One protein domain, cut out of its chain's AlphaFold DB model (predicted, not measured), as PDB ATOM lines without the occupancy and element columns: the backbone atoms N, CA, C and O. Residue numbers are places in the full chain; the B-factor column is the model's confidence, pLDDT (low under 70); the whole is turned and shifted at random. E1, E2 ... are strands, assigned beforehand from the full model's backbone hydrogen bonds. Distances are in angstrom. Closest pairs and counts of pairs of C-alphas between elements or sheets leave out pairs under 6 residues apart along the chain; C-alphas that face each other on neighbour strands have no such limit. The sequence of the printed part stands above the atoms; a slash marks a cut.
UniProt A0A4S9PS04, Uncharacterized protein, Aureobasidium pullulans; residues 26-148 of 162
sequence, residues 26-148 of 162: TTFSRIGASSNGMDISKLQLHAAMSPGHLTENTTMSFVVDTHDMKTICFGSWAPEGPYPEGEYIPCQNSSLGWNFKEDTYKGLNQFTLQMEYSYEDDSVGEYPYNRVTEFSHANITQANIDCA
ATOM      1  N   THR A  26      87.172 113.659 138.577       55.59
ATOM      2  CA  THR A  26      87.683 114.688 139.480       55.59
ATOM      3  C   THR A  26      88.358 115.780 138.663       55.59
ATOM      4  O   THR A  26      89.366 115.528 138.002       55.59
ATOM      5  N   THR A  27      87.786 116.988 138.693       48.50
ATOM      6  CA  THR A  27      88.389 118.179 138.084       48.50
ATOM      7  C   THR A  27      88.829 119.131 139.183       48.50
ATOM      8  O   THR A  27      88.011 119.642 139.950       48.50
ATOM      9  N   PHE A  28      90.125 119.396 139.233       51.38
ATOM     10  CA  PHE A  28      90.707 120.373 140.141       51.38
ATOM     11  C   PHE A  28      91.178 121.583 139.349       51.38
ATOM     12  O   PHE A  28      91.737 121.421 138.268       51.38
ATOM     13  N   SER A  29      90.975 122.784 139.885       41.72
ATOM     14  CA  SER A  29      91.515 124.028 139.330       41.72
ATOM     15  C   SER A  29      92.374 124.728 140.379       41.72
ATOM     16  O   SER A  29      92.012 124.767 141.551       41.72
ATOM     17  N   ARG A  30      93.529 125.268 139.983       52.62
ATOM     18  CA  ARG A  30      94.449 125.977 140.886       52.62
ATOM     19  C   ARG A  30      94.697 127.421 140.462       52.62
ATOM     20  O   ARG A  30      94.731 127.741 139.271       52.62
ATOM     21  N   ILE A  31      94.960 128.269 141.458       47.97
ATOM     22  CA  ILE A  31      95.321 129.682 141.298       47.97
ATOM     23  C   ILE A  31      96.795 129.860 141.688       47.97
ATOM     24  O   ILE A  31      97.111 129.835 142.870       47.97
ATOM     25  N   GLY A  32      97.667 130.069 140.695       49.22
ATOM     26  CA  GLY A  32      98.965 130.736 140.865       49.22
ATOM     27  C   GLY A  32     100.097 129.930 141.515       49.22
ATOM     28  O   GLY A  32     100.005 129.570 142.684       49.22
ATOM     29  N   ALA A  33     101.223 129.753 140.820       52.34
ATOM     30  CA  ALA A  33     102.517 129.494 141.461       52.34
ATOM     31  C   ALA A  33     103.599 130.411 140.867       52.34
ATOM     32  O   ALA A  33     103.791 130.434 139.653       52.34
ATOM     33  N   SER A  34     104.212 131.205 141.755       51.41
ATOM     34  CA  SER A  34     105.356 132.110 141.561       51.41
ATOM     35  C   SER A  34     106.708 131.409 141.475       51.41
ATOM     36  O   SER A  34     107.131 130.910 142.520       51.41
ATOM     37  N   SER A  35     107.422 131.372 140.346       52.94
ATOM     38  CA  SER A  35     108.810 130.892 140.360       52.94
ATOM     39  C   SER A  35     109.695 131.590 139.327       52.94
ATOM     40  O   SER A  35     109.464 131.445 138.137       52.94
ATOM     41  N   ASN A  36     110.719 132.321 139.803       59.81
ATOM     42  CA  ASN A  36     111.800 132.977 139.039       59.81
ATOM     43  C   ASN A  36     111.470 133.247 137.558       59.81
ATOM     44  O   ASN A  36     111.795 132.426 136.706       59.81
ATOM     45  N   GLY A  37     110.820 134.377 137.269       69.44
ATOM     46  CA  GLY A  37     110.549 134.814 135.891       69.44
ATOM     47  C   GLY A  37     109.362 134.133 135.202       69.44
ATOM     48  O   GLY A  37     108.943 134.605 134.148       69.44
ATOM     49  N   MET A  38     108.779 133.085 135.800       85.81
ATOM     50  CA  MET A  38     107.627 132.364 135.259       85.81
ATOM     51  C   MET A  38     106.465 132.294 136.261       85.81
ATOM     52  O   MET A  38     106.625 131.849 137.401       85.81
ATOM     53  N   ASP A  39     105.269 132.655 135.803       86.50
ATOM     54  CA  ASP A  39     104.028 132.562 136.568       86.50
ATOM     55  C   ASP A  39     103.128 131.454 136.004       86.50
ATOM     56  O   ASP A  39     102.715 131.484 134.842       86.50
ATOM     57  N   ILE A  40     102.759 130.486 136.846       86.44
ATOM     58  CA  ILE A  40     101.815 129.420 136.480       86.44
ATOM     59  C   ILE A  40     100.400 129.823 136.883       86.44
ATOM     60  O   ILE A  40     100.151 130.176 138.035       86.44
ATOM     61  N   SER A  41      99.432 129.693 135.978       85.25
ATOM     62  CA  SER A  41      98.018 129.949 136.262       85.25
ATOM     63  C   SER A  41      97.092 128.939 135.582       85.25
ATOM     64  O   SER A  41      97.502 128.200 134.689       85.25
ATOM     65  N   LYS A  42      95.821 128.897 136.015       86.06
ATOM     66  CA  LYS A  42      94.770 128.033 135.443       86.06
ATOM     67  C   LYS A  42      95.177 126.559 135.344       86.06
ATOM     68  O   LYS A  42      94.842 125.895 134.369       86.06
ATOM     69  N   LEU A  43      95.911 126.058 136.338       85.19
ATOM     70  CA  LEU A  43      96.301 124.655 136.366       85.19
ATOM     71  C   LEU A  43      95.063 123.798 136.620       85.19
ATOM     72  O   LEU A  43      94.414 123.933 137.657       85.19
ATOM     73  N   GLN A  44      94.746 122.947 135.656       85.50
ATOM     74  CA  GLN A  44      93.641 122.010 135.672       85.50
ATOM     75  C   GLN A  44      94.186 120.592 135.612       85.50
ATOM     76  O   GLN A  44      95.050 120.294 134.790       85.50
ATOM     77  N   LEU A  45      93.670 119.721 136.475       84.75
ATOM     78  CA  LEU A  45      93.892 118.283 136.384       84.75
ATOM     79  C   LEU A  45      92.549 117.596 136.239       84.75
ATOM     80  O   LEU A  45      91.604 117.921 136.961       84.75
ATOM     81  N   HIS A  46      92.497 116.637 135.329       83.88
ATOM     82  CA  HIS A  46      91.336 115.808 135.089       83.88
ATOM     83  C   HIS A  46      91.743 114.347 135.192       83.88
ATOM     84  O   HIS A  46      92.628 113.886 134.468       83.88
ATOM     85  N   ALA A  47      91.090 113.635 136.101       82.88
ATOM     86  CA  ALA A  47      91.332 112.227 136.342       82.88
ATOM     87  C   ALA A  47      90.005 111.507 136.588       82.88
ATOM     88  O   ALA A  47      89.192 111.942 137.411       82.88
ATOM     89  N   ALA A  48      89.797 110.403 135.876       80.31
ATOM     90  CA  ALA A  48      88.666 109.514 136.092       80.31
ATOM     91  C   ALA A  48      89.037 108.465 137.147       80.31
ATOM     92  O   ALA A  48      90.111 107.859 137.067       80.31
ATOM     93  N   MET A  49      88.166 108.266 138.136       71.56
ATOM     94  CA  MET A  49      88.397 107.312 139.221       71.56
ATOM     95  C   MET A  49      87.251 106.308 139.344       71.56
ATOM     96  O   MET A  49      86.092 106.632 139.128       71.56
ATOM     97  N   SER A  50      87.576 105.096 139.771       70.06
ATOM     98  CA  SER A  50      86.669 104.100 140.362       70.06
ATOM     99  C   SER A  50      87.207 103.823 141.772       70.06
ATOM    100  O   SER A  50      88.377 104.129 142.004       70.06
ATOM    101  N   PRO A  51      86.421 103.347 142.759       71.25
ATOM    102  CA  PRO A  51      86.829 103.372 144.167       71.25
ATOM    103  C   PRO A  51      88.297 102.970 144.401       71.25
ATOM    104  O   PRO A  51      88.711 101.847 144.111       71.25
ATOM    105  N   GLY A  52      89.094 103.941 144.861       66.69
ATOM    106  CA  GLY A  52      90.511 103.787 145.201       66.69
ATOM    107  C   GLY A  52      91.527 103.756 144.049       66.69
ATOM    108  O   GLY A  52      92.714 103.656 144.343       66.69
ATOM    109  N   HIS A  53      91.129 103.845 142.774       73.75
ATOM    110  CA  HIS A  53      92.067 103.760 141.643       73.75
ATOM    111  C   HIS A  53      91.677 104.629 140.435       73.75
ATOM    112  O   HIS A  53      90.501 104.847 140.139       73.75
ATOM    113  N   LEU A  54      92.693 105.114 139.714       80.12
ATOM    114  CA  LEU A  54      92.528 105.823 138.444       80.12
ATOM    115  C   LEU A  54      92.115 104.828 137.349       80.12
ATOM    116  O   LEU A  54      92.745 103.783 137.193       80.12
ATOM    117  N   THR A  55      91.071 105.142 136.585       82.06
ATOM    118  CA  THR A  55      90.548 104.255 135.525       82.06
ATOM    119  C   THR A  55      90.953 104.679 134.125       82.06
ATOM    120  O   THR A  55      90.914 103.871 133.201       82.06
ATOM    121  N   GLU A  56      91.329 105.943 133.959       86.19
ATOM    122  CA  GLU A  56      91.725 106.519 132.679       86.19
ATOM    123  C   GLU A  56      92.989 107.354 132.850       86.19
ATOM    124  O   GLU A  56      93.421 107.653 133.969       86.19
ATOM    125  N   ASN A  57      93.586 107.744 131.725       90.88
ATOM    126  CA  ASN A  57      94.726 108.640 131.747       90.88
ATOM    127  C   ASN A  57      94.364 109.936 132.470       90.88
ATOM    128  O   ASN A  57      93.350 110.575 132.187       90.88
ATOM    129  N   THR A  58      95.252 110.362 133.358       89.44
ATOM    130  CA  THR A  58      95.172 111.711 133.895       89.44
ATOM    131  C   THR A  58      95.596 112.683 132.805       89.44
ATOM    132  O   THR A  58      96.529 112.411 132.043       89.44
ATOM    133  N   THR A  59      94.912 113.818 132.721       91.88
ATOM    134  CA  THR A  59      95.335 114.947 131.894       91.88
ATOM    135  C   THR A  59      95.559 116.174 132.758       91.88
ATOM    136  O   THR A  59      94.924 116.350 133.800       91.88
ATOM    137  N   MET A  60      96.492 117.015 132.331       91.50
ATOM    138  CA  MET A  60      96.833 118.259 132.998       91.50
ATOM    139  C   MET A  60      96.990 119.365 131.967       91.50
ATOM    140  O   MET A  60      97.595 119.152 130.919       91.50
ATOM    141  N   SER A  61      96.473 120.550 132.272       92.06
ATOM    142  CA  SER A  61      96.697 121.757 131.484       92.06
ATOM    143  C   SER A  61      96.985 122.938 132.396       92.06
ATOM    144  O   SER A  61      96.474 123.009 133.507       92.06
ATOM    145  N   PHE A  62      97.836 123.859 131.963       91.00
ATOM    146  CA  PHE A  62      98.122 125.091 132.696       91.00
ATOM    147  C   PHE A  62      98.658 126.158 131.750       91.00
ATOM    148  O   PHE A  62      99.120 125.861 130.649       91.00
ATOM    149  N   VAL A  63      98.572 127.413 132.173       91.56
ATOM    150  CA  VAL A  63      99.138 128.558 131.461       91.56
ATOM    151  C   VAL A  63     100.424 128.966 132.155       91.56
ATOM    152  O   VAL A  63     100.424 129.120 133.376       91.56
ATOM    153  N   VAL A  64     101.477 129.196 131.376       91.50
ATOM    154  CA  VAL A  64     102.715 129.813 131.854       91.50
ATOM    155  C   VAL A  64     102.848 131.194 131.232       91.50
ATOM    156  O   VAL A  64     102.719 131.344 130.016       91.50
ATOM    157  N   ASP A  65     103.053 132.194 132.079       90.25
ATOM    158  CA  ASP A  65     103.423 133.557 131.707       90.25
ATOM    159  C   ASP A  65     104.911 133.739 132.004       90.25
ATOM    160  O   ASP A  65     105.356 133.434 133.106       90.25
ATOM    161  N   THR A  66     105.674 134.193 131.026       88.69
ATOM    162  CA  THR A  66     107.110 134.488 131.137       88.69
ATOM    163  C   THR A  66     107.322 135.983 130.879       88.69
ATOM    164  O   THR A  66     106.358 136.722 130.665       88.69
ATOM    165  N   HIS A  67     108.564 136.465 130.878       84.94
ATOM    166  CA  HIS A  67     108.830 137.879 130.601       84.94
ATOM    167  C   HIS A  67     108.534 138.299 129.144       84.94
ATOM    168  O   HIS A  67     108.399 139.493 128.878       84.94
ATOM    169  N   ASP A  68     108.438 137.363 128.198       85.50
ATOM    170  CA  ASP A  68     108.289 137.635 126.758       85.50
ATOM    171  C   ASP A  68     107.172 136.834 126.067       85.50
ATOM    172  O   ASP A  68     106.720 137.228 124.989       85.50
ATOM    173  N   MET A  69     106.668 135.757 126.678       88.56
ATOM    174  CA  MET A  69     105.569 134.970 126.122       88.56
ATOM    175  C   MET A  69     104.573 134.443 127.159       88.56
ATOM    176  O   MET A  69     104.889 134.219 128.325       88.56
ATOM    177  N   LYS A  70     103.367 134.133 126.674       92.50
ATOM    178  CA  LYS A  70     102.341 133.382 127.400       92.50
ATOM    179  C   LYS A  70     101.939 132.160 126.587       92.50
ATOM    180  O   LYS A  70     101.484 132.307 125.454       92.50
ATOM    181  N   THR A  71     102.062 130.969 127.168       94.69
ATOM    182  CA  THR A  71     101.759 129.703 126.480       94.69
ATOM    183  C   THR A  71     100.941 128.745 127.341       94.69
ATOM    184  O   THR A  71     100.822 128.910 128.556       94.69
ATOM    185  N   ILE A  72     100.340 127.751 126.689       94.81
ATOM    186  CA  ILE A  72      99.599 126.666 127.328       94.81
ATOM    187  C   ILE A  72     100.466 125.410 127.295       94.81
ATOM    188  O   ILE A  72     100.965 124.990 126.248       94.81
ATOM    189  N   CYS A  73     100.595 124.789 128.457       95.12
ATOM    190  CA  CYS A  73     101.239 123.505 128.641       95.12
ATOM    191  C   CYS A  73     100.172 122.434 128.857       95.12
ATOM    192  O   CYS A  73      99.171 122.670 129.538       95.12
ATOM    193  N   PHE A  74     100.386 121.259 128.269       95.62
ATOM    194  CA  PHE A  74      99.495 120.112 128.394       95.62
ATOM    195  C   PHE A  74     100.298 118.836 128.640       95.62
ATOM    196  O   PHE A  74     101.398 118.680 128.108       95.62
ATOM    197  N   GLY A  75      99.719 117.916 129.409       93.94
ATOM    198  CA  GLY A  75     100.259 116.589 129.667       93.94
ATOM    199  C   GLY A  75      99.187 115.534 129.830       93.94
ATOM    200  O   GLY A  75      98.072 115.825 130.261       93.94
ATOM    201  N   SER A  76      99.555 114.290 129.539       93.94
ATOM    202  CA  SER A  76      98.755 113.126 129.893       93.94
ATOM    203  C   SER A  76      99.645 111.953 130.276       93.94
ATOM    204  O   SER A  76     100.703 111.763 129.679       93.94
ATOM    205  N   TRP A  77      99.218 111.177 131.269       93.19
ATOM    206  CA  TRP A  77      99.908 109.967 131.712       93.19
ATOM    207  C   TRP A  77      98.911 108.909 132.176       93.19
ATOM    208  O   TRP A  77      97.778 109.219 132.557       93.19
ATOM    209  N   ALA A  78      99.333 107.648 132.120       91.06
ATOM    210  CA  ALA A  78      98.513 106.513 132.520       91.06
ATOM    211  C   ALA A  78      98.337 106.441 134.054       91.06
ATOM    212  O   ALA A  78      99.192 106.949 134.784       91.06
ATOM    213  N   PRO A  79      97.274 105.777 134.552       84.75
ATOM    214  CA  PRO A  79      97.009 105.549 135.978       84.75
ATOM    215  C   PRO A  79      98.228 105.170 136.830       84.75
ATOM    216  O   PRO A  79      98.457 105.747 137.892       84.75
ATOM    217  N   GLU A  80      99.033 104.232 136.335       85.12
ATOM    218  CA  GLU A  80     100.197 103.681 137.044       85.12
ATOM    219  C   GLU A  80     101.532 104.168 136.464       85.12
ATOM    220  O   GLU A  80     102.594 103.619 136.748       85.12
ATOM    221  N   GLY A  81     101.481 105.221 135.645       86.62
ATOM    222  CA  GLY A  81     102.646 105.799 134.995       86.62
ATOM    223  C   GLY A  81     103.083 105.083 133.702       86.62
ATOM    224  O   GLY A  81     102.329 104.285 133.140       86.62
ATOM    225  N   PRO A  82     104.283 105.405 133.180       87.88
ATOM    226  CA  PRO A  82     105.259 106.328 133.763       87.88
ATOM    227  C   PRO A  82     104.693 107.744 133.895       87.88
ATOM    228  O   PRO A  82     103.966 108.226 133.022       87.88
ATOM    229  N   TYR A  83     104.980 108.387 135.025       91.94
ATOM    230  CA  TYR A  83     104.631 109.788 135.222       91.94
ATOM    231  C   TYR A  83     105.554 110.669 134.362       91.94
ATOM    232  O   TYR A  83     106.626 110.202 133.978       91.94
ATOM    233  N   PRO A  84     105.160 111.913 134.039       94.19
ATOM    234  CA  PRO A  84     105.987 112.895 133.332       94.19
ATOM    235  C   PRO A  84     107.263 113.313 134.083       94.19
ATOM    236  O   PRO A  84     107.442 114.484 134.376       94.19
ATOM    237  N   GLU A  85     108.138 112.380 134.432       93.44
ATOM    238  CA  GLU A  85     109.420 112.599 135.098       93.44
ATOM    239  C   GLU A  85     110.559 112.388 134.083       93.44
ATOM    240  O   GLU A  85     110.449 111.554 133.180       93.44
ATOM    241  N   GLY A  86     111.653 113.146 134.205       91.88
ATOM    242  CA  GLY A  86     112.799 113.057 133.291       91.88
ATOM    243  C   GLY A  86     112.822 114.168 132.242       91.88
ATOM    244  O   GLY A  86     113.009 115.330 132.593       91.88
ATOM    245  N   GLU A  87     112.697 113.833 130.956       93.44
ATOM    246  CA  GLU A  87     112.770 114.832 129.879       93.44
ATOM    247  C   GLU A  87     111.626 115.855 129.958       93.44
ATOM    248  O   GLU A  87     110.483 115.524 130.280       93.44
ATOM    249  N   TYR A  88     111.938 117.114 129.643       94.50
ATOM    250  CA  TYR A  88     110.949 118.185 129.601       94.50
ATOM    251  C   TYR A  88     109.982 117.992 128.426       94.50
ATOM    252  O   TYR A  88     110.381 117.928 127.264       94.50
ATOM    253  N   ILE A  89     108.686 117.961 128.728       95.88
ATOM    254  CA  ILE A  89     107.608 117.935 127.743       95.88
ATOM    255  C   ILE A  89     107.404 119.360 127.215       95.88
ATOM    256  O   ILE A  89     107.095 120.254 128.006       95.88
ATOM    257  N   PRO A  90     107.527 119.606 125.900       95.38
ATOM    258  CA  PRO A  90     107.390 120.946 125.347       95.38
ATOM    259  C   PRO A  90     105.950 121.466 125.461       95.38
ATOM    260  O   PRO A  90     104.983 120.757 125.170       95.38
ATOM    261  N   CYS A  91     105.805 122.734 125.836       95.06
ATOM    262  CA  CYS A  91     104.546 123.464 125.762       95.06
ATOM    263  C   CYS A  91     104.281 123.944 124.332       95.06
ATOM    264  O   CYS A  91     105.187 124.034 123.497       95.06
ATOM    265  N   GLN A  92     103.016 124.242 124.031       91.31
ATOM    266  CA  GLN A  92     102.554 124.423 122.658       91.31
ATOM    267  C   GLN A  92     103.332 125.531 121.925       91.31
ATOM    268  O   GLN A  92     103.286 126.693 122.321       91.31
ATOM    269  N   ASN A  93     104.018 125.156 120.834       82.88
ATOM    270  CA  ASN A  93     104.794 126.050 119.964       82.88
ATOM    271  C   ASN A  93     105.763 126.978 120.719       82.88
ATOM    272  O   ASN A  93     105.902 128.146 120.360       82.88
ATOM    273  N   SER A  94     106.414 126.475 121.768       89.62
ATOM    274  CA  SER A  94     107.317 127.270 122.601       89.62
ATOM    275  C   SER A  94     108.624 126.540 122.890       89.62
ATOM    276  O   SER A  94     108.697 125.318 122.792       89.62
ATOM    277  N   SER A  95     109.639 127.297 123.294       92.38
ATOM    278  CA  SER A  95     110.887 126.794 123.876       92.38
ATOM    279  C   SER A  95     110.773 126.532 125.383       92.38
ATOM    280  O   SER A  95     111.793 126.370 126.053       92.38
ATOM    281  N   LEU A  96     109.546 126.523 125.918       94.75
ATOM    282  CA  LEU A  96     109.268 126.146 127.294       94.75
ATOM    283  C   LEU A  96     108.903 124.671 127.355       94.75
ATOM    284  O   LEU A  96     108.065 124.198 126.586       94.75
ATOM    285  N   GLY A  97     109.519 123.960 128.284       95.50
ATOM    286  CA  GLY A  97     109.197 122.586 128.609       95.50
ATOM    287  C   GLY A  97     108.867 122.425 130.085       95.50
ATOM    288  O   GLY A  97     109.271 123.233 130.920       95.50
ATOM    289  N   TRP A  98     108.121 121.376 130.415       95.56
ATOM    290  CA  TRP A  98     107.749 121.059 131.789       95.56
ATOM    291  C   TRP A  98     107.849 119.561 132.074       95.56
ATOM    292  O   TRP A  98     107.688 118.730 131.185       95.56
ATOM    293  N   ASN A  99     108.085 119.210 133.329       96.44
ATOM    294  CA  ASN A  99     107.998 117.843 133.832       96.44
ATOM    295  C   ASN A  99     107.600 117.879 135.323       96.44
ATOM    296  O   ASN A  99     107.394 118.946 135.919       96.44
ATOM    297  N   PHE A 100     107.492 116.711 135.938       94.88
ATOM    298  CA  PHE A 100     107.546 116.557 137.380       94.88
ATOM    299  C   PHE A 100     108.985 116.336 137.817       94.88
ATOM    300  O   PHE A 100     109.725 115.553 137.218       94.88
ATOM    301  N   LYS A 101     109.360 116.992 138.918       93.50
ATOM    302  CA  LYS A 101     110.615 116.682 139.592       93.50
ATOM    303  C   LYS A 101     110.577 115.225 140.041       93.50
ATOM    304  O   LYS A 101     109.612 114.828 140.703       93.50
ATOM    305  N   GLU A 102     111.637 114.492 139.729       92.56
ATOM    306  CA  GLU A 102     111.819 113.089 140.104       92.56
ATOM    307  C   GLU A 102     111.461 112.846 141.579       92.56
ATOM    308  O   GLU A 102     111.768 113.664 142.455       92.56
ATOM    309  N   ASP A 103     110.751 111.746 141.832       89.12
ATOM    310  CA  ASP A 103     110.270 111.312 143.147       89.12
ATOM    311  C   ASP A 103     109.297 112.263 143.868       89.12
ATOM    312  O   ASP A 103     108.908 111.986 145.012       89.12
ATOM    313  N   THR A 104     108.850 113.361 143.249       88.81
ATOM    314  CA  THR A 104     107.927 114.308 143.902       88.81
ATOM    315  C   THR A 104     106.459 114.061 143.602       88.81
ATOM    316  O   THR A 104     105.625 114.506 144.393       88.81
ATOM    317  N   TYR A 105     106.118 113.357 142.517       88.00
ATOM    318  CA  TYR A 105     104.728 113.039 142.210       88.00
ATOM    319  C   TYR A 105     104.204 111.972 143.180       88.00
ATOM    320  O   TYR A 105     104.603 110.810 143.143       88.00
ATOM    321  N   LYS A 106     103.316 112.378 144.092       86.00
ATOM    322  CA  LYS A 106     102.642 111.502 145.072       86.00
ATOM    323  C   LYS A 106     101.127 111.445 144.859       86.00
ATOM    324  O   LYS A 106     100.406 110.925 145.706       86.00
ATOM    325  N   GLY A 107     100.652 111.978 143.735       80.31
ATOM    326  CA  GLY A 107      99.241 112.051 143.366       80.31
ATOM    327  C   GLY A 107      98.817 113.457 142.946       80.31
ATOM    328  O   GLY A 107      99.593 114.409 142.995       80.31
ATOM    329  N   LEU A 108      97.547 113.601 142.555       80.56
ATOM    330  CA  LEU A 108      96.972 114.834 141.985       80.56
ATOM    331  C   LEU A 108      97.048 116.059 142.912       80.56
ATOM    332  O   LEU A 108      96.852 117.196 142.477       80.56
ATOM    333  N   ASN A 109      97.316 115.842 144.196       80.00
ATOM    334  CA  ASN A 109      97.400 116.889 145.198       80.00
ATOM    335  C   ASN A 109      98.810 117.209 145.687       80.00
ATOM    336  O   ASN A 109      98.959 118.186 146.423       80.00
ATOM    337  N   GLN A 110      99.818 116.438 145.284       87.12
ATOM    338  CA  GLN A 110     101.178 116.592 145.775       87.12
ATOM    339  C   GLN A 110     102.189 116.246 144.682       87.12
ATOM    340  O   GLN A 110     102.455 115.076 144.415       87.12
ATOM    341  N   PHE A 111     102.757 117.279 144.065       90.00
ATOM    342  CA  PHE A 111     103.839 117.160 143.088       90.00
ATOM    343  C   PHE A 111     104.627 118.467 142.973       90.00
ATOM    344  O   PHE A 111     104.183 119.515 143.438       90.00
ATOM    345  N   THR A 112     105.812 118.418 142.368       91.50
ATOM    346  CA  THR A 112     106.569 119.621 141.997       91.50
ATOM    347  C   THR A 112     106.651 119.705 140.481       91.50
ATOM    348  O   THR A 112     107.239 118.826 139.859       91.50
ATOM    349  N   LEU A 113     106.079 120.756 139.894       92.44
ATOM    350  CA  LEU A 113     106.292 121.078 138.482       92.44
ATOM    351  C   LEU A 113     107.667 121.719 138.332       92.44
ATOM    352  O   LEU A 113     107.972 122.662 139.063       92.44
ATOM    353  N   GLN A 114     108.471 121.236 137.391       92.81
ATOM    354  CA  GLN A 114     109.668 121.942 136.938       92.81
ATOM    355  C   GLN A 114     109.409 122.484 135.544       92.81
ATOM    356  O   GLN A 114     108.736 121.845 134.735       92.81
ATOM    357  N   MET A 115     109.954 123.660 135.274       92.75
ATOM    358  CA  MET A 115     109.877 124.313 133.979       92.75
ATOM    359  C   MET A 115     111.279 124.709 133.539       92.75
ATOM    360  O   MET A 115     112.082 125.173 134.352       92.75
ATOM    361  N   GLU A 116     111.545 124.518 132.256       92.56
ATOM    362  CA  GLU A 116     112.729 124.999 131.558       92.56
ATOM    363  C   GLU A 116     112.253 125.939 130.458       92.56
ATOM    364  O   GLU A 116     111.409 125.555 129.652       92.56
ATOM    365  N   TYR A 117     112.780 127.158 130.419       91.75
ATOM    366  CA  TYR A 117     112.495 128.116 129.359       91.75
ATOM    367  C   TYR A 117     113.795 128.617 128.743       91.75
ATOM    368  O   TYR A 117     114.681 129.066 129.460       91.75
ATOM    369  N   SER A 118     113.927 128.529 127.419       90.31
ATOM    370  CA  SER A 118     115.098 129.048 126.703       90.31
ATOM    371  C   SER A 118     114.726 130.155 125.723       90.31
ATOM    372  O   SER A 118     113.826 129.963 124.909       90.31
ATOM    373  N   TYR A 119     115.465 131.259 125.726       89.56
ATOM    374  CA  TYR A 119     115.237 132.408 124.844       89.56
ATOM    375  C   TYR A 119     116.555 133.086 124.445       89.56
ATOM    376  O   TYR A 119     117.629 132.713 124.924       89.56
ATOM    377  N   GLU A 120     116.481 134.039 123.518       90.31
ATOM    378  CA  GLU A 120     117.623 134.849 123.080       90.31
ATOM    379  C   GLU A 120     117.571 136.238 123.732       90.31
ATOM    380  O   GLU A 120     116.534 136.900 123.712       90.31
ATOM    381  N   ASP A 121     118.696 136.678 124.295       85.69
ATOM    382  CA  ASP A 121     118.885 137.996 124.898       85.69
ATOM    383  C   ASP A 121     120.184 138.632 124.387       85.69
ATOM    384  O   ASP A 121     121.284 138.358 124.870       85.69
ATOM    385  N   ASP A 122     120.065 139.524 123.407       89.50
ATOM    386  CA  ASP A 122     121.218 140.215 122.816       89.50
ATOM    387  C   ASP A 122     121.933 141.156 123.806       89.50
ATOM    388  O   ASP A 122     123.027 141.649 123.522       89.50
ATOM    389  N   SER A 123     121.353 141.418 124.986       87.50
ATOM    390  CA  SER A 123     122.020 142.195 126.033       87.50
ATOM    391  C   SER A 123     123.106 141.407 126.771       87.50
ATOM    392  O   SER A 123     124.009 142.024 127.343       87.50
ATOM    393  N   VAL A 124     123.071 140.065 126.731       84.25
ATOM    394  CA  VAL A 124     124.090 139.213 127.375       84.25
ATOM    395  C   VAL A 124     125.239 138.824 126.439       84.25
ATOM    396  O   VAL A 124     126.295 138.401 126.915       84.25
ATOM    397  N   GLY A 125     125.083 138.999 125.122       88.56
ATOM    398  CA  GLY A 125     126.126 138.735 124.129       88.56
ATOM    399  C   GLY A 125     125.592 138.610 122.703       88.56
ATOM    400  O   GLY A 125     124.418 138.837 122.450       88.56
ATOM    401  N   GLU A 126     126.459 138.221 121.766       90.69
ATOM    402  CA  GLU A 126     126.057 137.831 120.406       90.69
ATOM    403  C   GLU A 126     125.849 136.311 120.315       90.69
ATOM    404  O   GLU A 126     126.436 135.539 121.081       90.69
ATOM    405  N   TYR A 127     125.046 135.863 119.348       87.38
ATOM    406  CA  TYR A 127     124.858 134.441 119.055       87.38
ATOM    407  C   TYR A 127     126.202 133.698 118.877       87.38
ATOM    408  O   TYR A 127     127.080 134.192 118.164       87.38
ATOM    409  N   PRO A 128     126.384 132.491 119.460       88.69
ATOM    410  CA  PRO A 128     125.411 131.680 120.210       88.69
ATOM    411  C   PRO A 128     125.391 131.944 121.727       88.69
ATOM    412  O   PRO A 128     124.732 131.216 122.467       88.69
ATOM    413  N   TYR A 129     126.135 132.941 122.210       88.44
ATOM    414  CA  TYR A 129     126.256 133.257 123.637       88.44
ATOM    415  C   TYR A 129     125.076 134.076 124.180       88.44
ATOM    416  O   TYR A 129     124.968 134.244 125.390       88.44
ATOM    417  N   ASN A 130     124.188 134.547 123.299       89.25
ATOM    418  CA  ASN A 130     122.943 135.235 123.645       89.25
ATOM    419  C   ASN A 130     121.813 134.282 124.071       89.25
ATOM    420  O   ASN A 130     120.723 134.739 124.394       89.25
ATOM    421  N   ARG A 131     122.033 132.960 124.066       87.06
ATOM    422  CA  ARG A 131     121.009 131.986 124.459       87.06
ATOM    423  C   ARG A 131     120.995 131.798 125.975       87.06
ATOM    424  O   ARG A 131     121.949 131.272 126.547       87.06
ATOM    425  N   VAL A 132     119.891 132.182 126.604       86.44
ATOM    426  CA  VAL A 132     119.657 132.071 128.047       86.44
ATOM    427  C   VAL A 132     118.676 130.934 128.313       86.44
ATOM    428  O   VAL A 132     117.735 130.728 127.548       86.44
ATOM    429  N   THR A 133     118.902 130.188 129.395       88.81
ATOM    430  CA  THR A 133     117.975 129.165 129.882       88.81
ATOM    431  C   THR A 133     117.646 129.430 131.344       88.81
ATOM    432  O   THR A 133     118.536 129.484 132.194       88.81
ATOM    433  N   GLU A 134     116.360 129.569 131.632       87.88
ATOM    434  CA  GLU A 134     115.809 129.741 132.966       87.88
ATOM    435  C   GLU A 134     115.145 128.454 133.451       87.88
ATOM    436  O   GLU A 134     114.462 127.754 132.701       87.88
ATOM    437  N   PHE A 135     115.307 128.174 134.743       89.12
ATOM    438  CA  PHE A 135     114.683 127.039 135.406       89.12
ATOM    439  C   PHE A 135     113.824 127.533 136.554       89.12
ATOM    440  O   PHE A 135     114.281 128.312 137.398       89.12
ATOM    441  N   SER A 136     112.599 127.030 136.647       87.12
ATOM    442  CA  SER A 136     111.751 127.343 137.788       87.12
ATOM    443  C   SER A 136     110.912 126.153 138.246       87.12
ATOM    444  O   SER A 136     110.819 125.125 137.576       87.12
ATOM    445  N   HIS A 137     110.432 126.246 139.484       88.50
ATOM    446  CA  HIS A 137     109.833 125.138 140.213       88.50
ATOM    447  C   HIS A 137     108.596 125.615 140.961       88.50
ATOM    448  O   HIS A 137     108.674 126.563 141.744       88.50
ATOM    449  N   ALA A 138     107.490 124.898 140.802       86.50
ATOM    450  CA  ALA A 138     106.256 125.153 141.523       86.50
ATOM    451  C   ALA A 138     105.870 123.943 142.375       86.50
ATOM    452  O   ALA A 138     105.647 122.846 141.860       86.50
ATOM    453  N   ASN A 139     105.757 124.157 143.686       88.00
ATOM    454  CA  ASN A 139     105.302 123.141 144.631       88.00
ATOM    455  C   ASN A 139     103.776 123.138 144.691       88.00
ATOM    456  O   ASN A 139     103.145 124.098 145.135       88.00
ATOM    457  N   ILE A 140     103.191 122.032 144.262       83.88
ATOM    458  CA  ILE A 140     101.762 121.869 144.072       83.88
ATOM    459  C   ILE A 140     101.253 120.981 145.213       83.88
ATOM    460  O   ILE A 140     101.492 119.780 145.228       83.88
ATOM    461  N   THR A 141     100.593 121.585 146.210       82.94
ATOM    462  CA  THR A 141     100.113 120.920 147.448       82.94
ATOM    463  C   THR A 141      98.589 120.961 147.575       82.94
ATOM    464  O   THR A 141      97.952 121.733 146.868       82.94
ATOM    465  N   GLN A 142      97.958 120.224 148.492       73.50
ATOM    466  CA  GLN A 142      96.496 120.292 148.683       73.50
ATOM    467  C   GLN A 142      95.965 121.732 148.843       73.50
ATOM    468  O   GLN A 142      94.871 122.036 148.379       73.50
ATOM    469  N   ALA A 143      96.751 122.632 149.443       70.88
ATOM    470  CA  ALA A 143      96.357 124.016 149.695       70.88
ATOM    471  C   ALA A 143      96.146 124.857 148.425       70.88
ATOM    472  O   ALA A 143      95.461 125.871 148.494       70.88
ATOM    473  N   ASN A 144      96.717 124.467 147.279       66.62
ATOM    474  CA  ASN A 144      96.495 125.192 146.026       66.62
ATOM    475  C   ASN A 144      95.410 124.555 145.143       66.62
ATOM    476  O   ASN A 144      95.278 124.970 144.000       66.62
ATOM    477  N   ILE A 145      94.657 123.567 145.642       65.88
ATOM    478  CA  ILE A 145      93.563 122.901 144.922       65.88
ATOM    479  C   ILE A 145      92.230 123.536 145.274       65.88
ATOM    480  O   ILE A 145      91.829 123.494 146.436       65.88
ATOM    481  N   ASP A 146      91.507 124.004 144.261       65.38
ATOM    482  CA  ASP A 146      90.078 124.261 144.357       65.38
ATOM    483  C   ASP A 146      89.295 123.193 143.582       65.38
ATOM    484  O   ASP A 146      89.678 122.754 142.489       65.38
ATOM    485  N   CYS A 147      88.211 122.740 144.190       61.44
ATOM    486  CA  CYS A 147      87.342 121.702 143.672       61.44
ATOM    487  C   CYS A 147      86.156 122.358 142.976       61.44
ATOM    488  O   CYS A 147      85.349 123.009 143.635       61.44
ATOM    489  N   ALA A 148      86.002 122.155 141.664       56.03
ATOM    490  CA  ALA A 148      84.774 122.575 141.000       56.03
ATOM    491  C   ALA A 148      83.602 121.773 141.600       56.03
ATOM    492  O   ALA A 148      83.631 120.540 141.637       56.03
TER     493      ALA A 148
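AT A GLANCE: This is residues 26 to 148 of the 162 residues of an uncharacterized protein of Aureobasidium pullulans (UniProt A0A4S9PS04). What is the main picture? Two sheets stand partly face to face as a sandwich with crossed strands: a twisted one built round the long strand E3, with E1 and E2 along one side of it and E4 and E5 beyond the other, and a smaller one of E6, E7 and E8. The turn after E3 lies at one end of the long axis and the turn between E7 and E8 at the other. What is it made of? The printed part has 123 residues and eight named strands, E1 to E8 in order, with no named helix: an all-strand domain, branched and antiparallel in the first sheet, antiparallel in the order E6, E7, E8 in the second. It is compact, with a radius of gyration of the C-alphas of 15.6 A, and spans 57 by 26 by 24 A, a rod.

IN THESE COORDINATES: Where is the larger sheet? E3, residues 38 to 50, is 35.6 A long, from C-alpha 38 at (107.627, 132.364, 135.259). E1 is residues 26 to 30, E2 33 to 35, E4 58 to 65 and E5 70 to 77. Where is the smaller one? E6 is residues 96 to 100; E7, residues 111 to 120, is 30.1 A long; E8, residues 131 to 140, is 29.3 A long and ends with C-alpha 140 at (101.762, 121.869, 144.072).

HOW THE PARTS SIT: How is the branched sheet joined? E1 and E2 lie on one side of E3 and E4 on the other, with N 28 and O 45 3.1 A apart, N 33 and O 40 3.0 A, and N 41 and O 63 2.8 A, within hydrogen-bond range. E5 is the antiparallel neighbour of E4, with N 60 and O 75 2.9 A apart; E2 to E5 form a meander, each strand the antiparallel neighbour of the one before. And the other sheet? E6, E7 and E8 form a second meander, with N 97 and O 116 2.8 A apart and N 115 and O 136 2.9 A. How do the sheets meet? Their facing parts are 10.1 A centre to centre, with strands at 44 degrees. The closest C-alphas of E2 and E8 are those of Ser 35 and Ser 136, 5.3 A apart.

THE WHOLE: How far does it reach? The two C-alphas farthest apart, those of Pro 51 and Glu 126, are 57.4 A apart. Is it continuous? The printed part has no cut, and the one long link, E5 to E6, has 18 residues. Where is confidence low? Residues 26 to 37, 52 and 144 to 148 are under 70 in pLDDT; the mean of the printed part is 83.6.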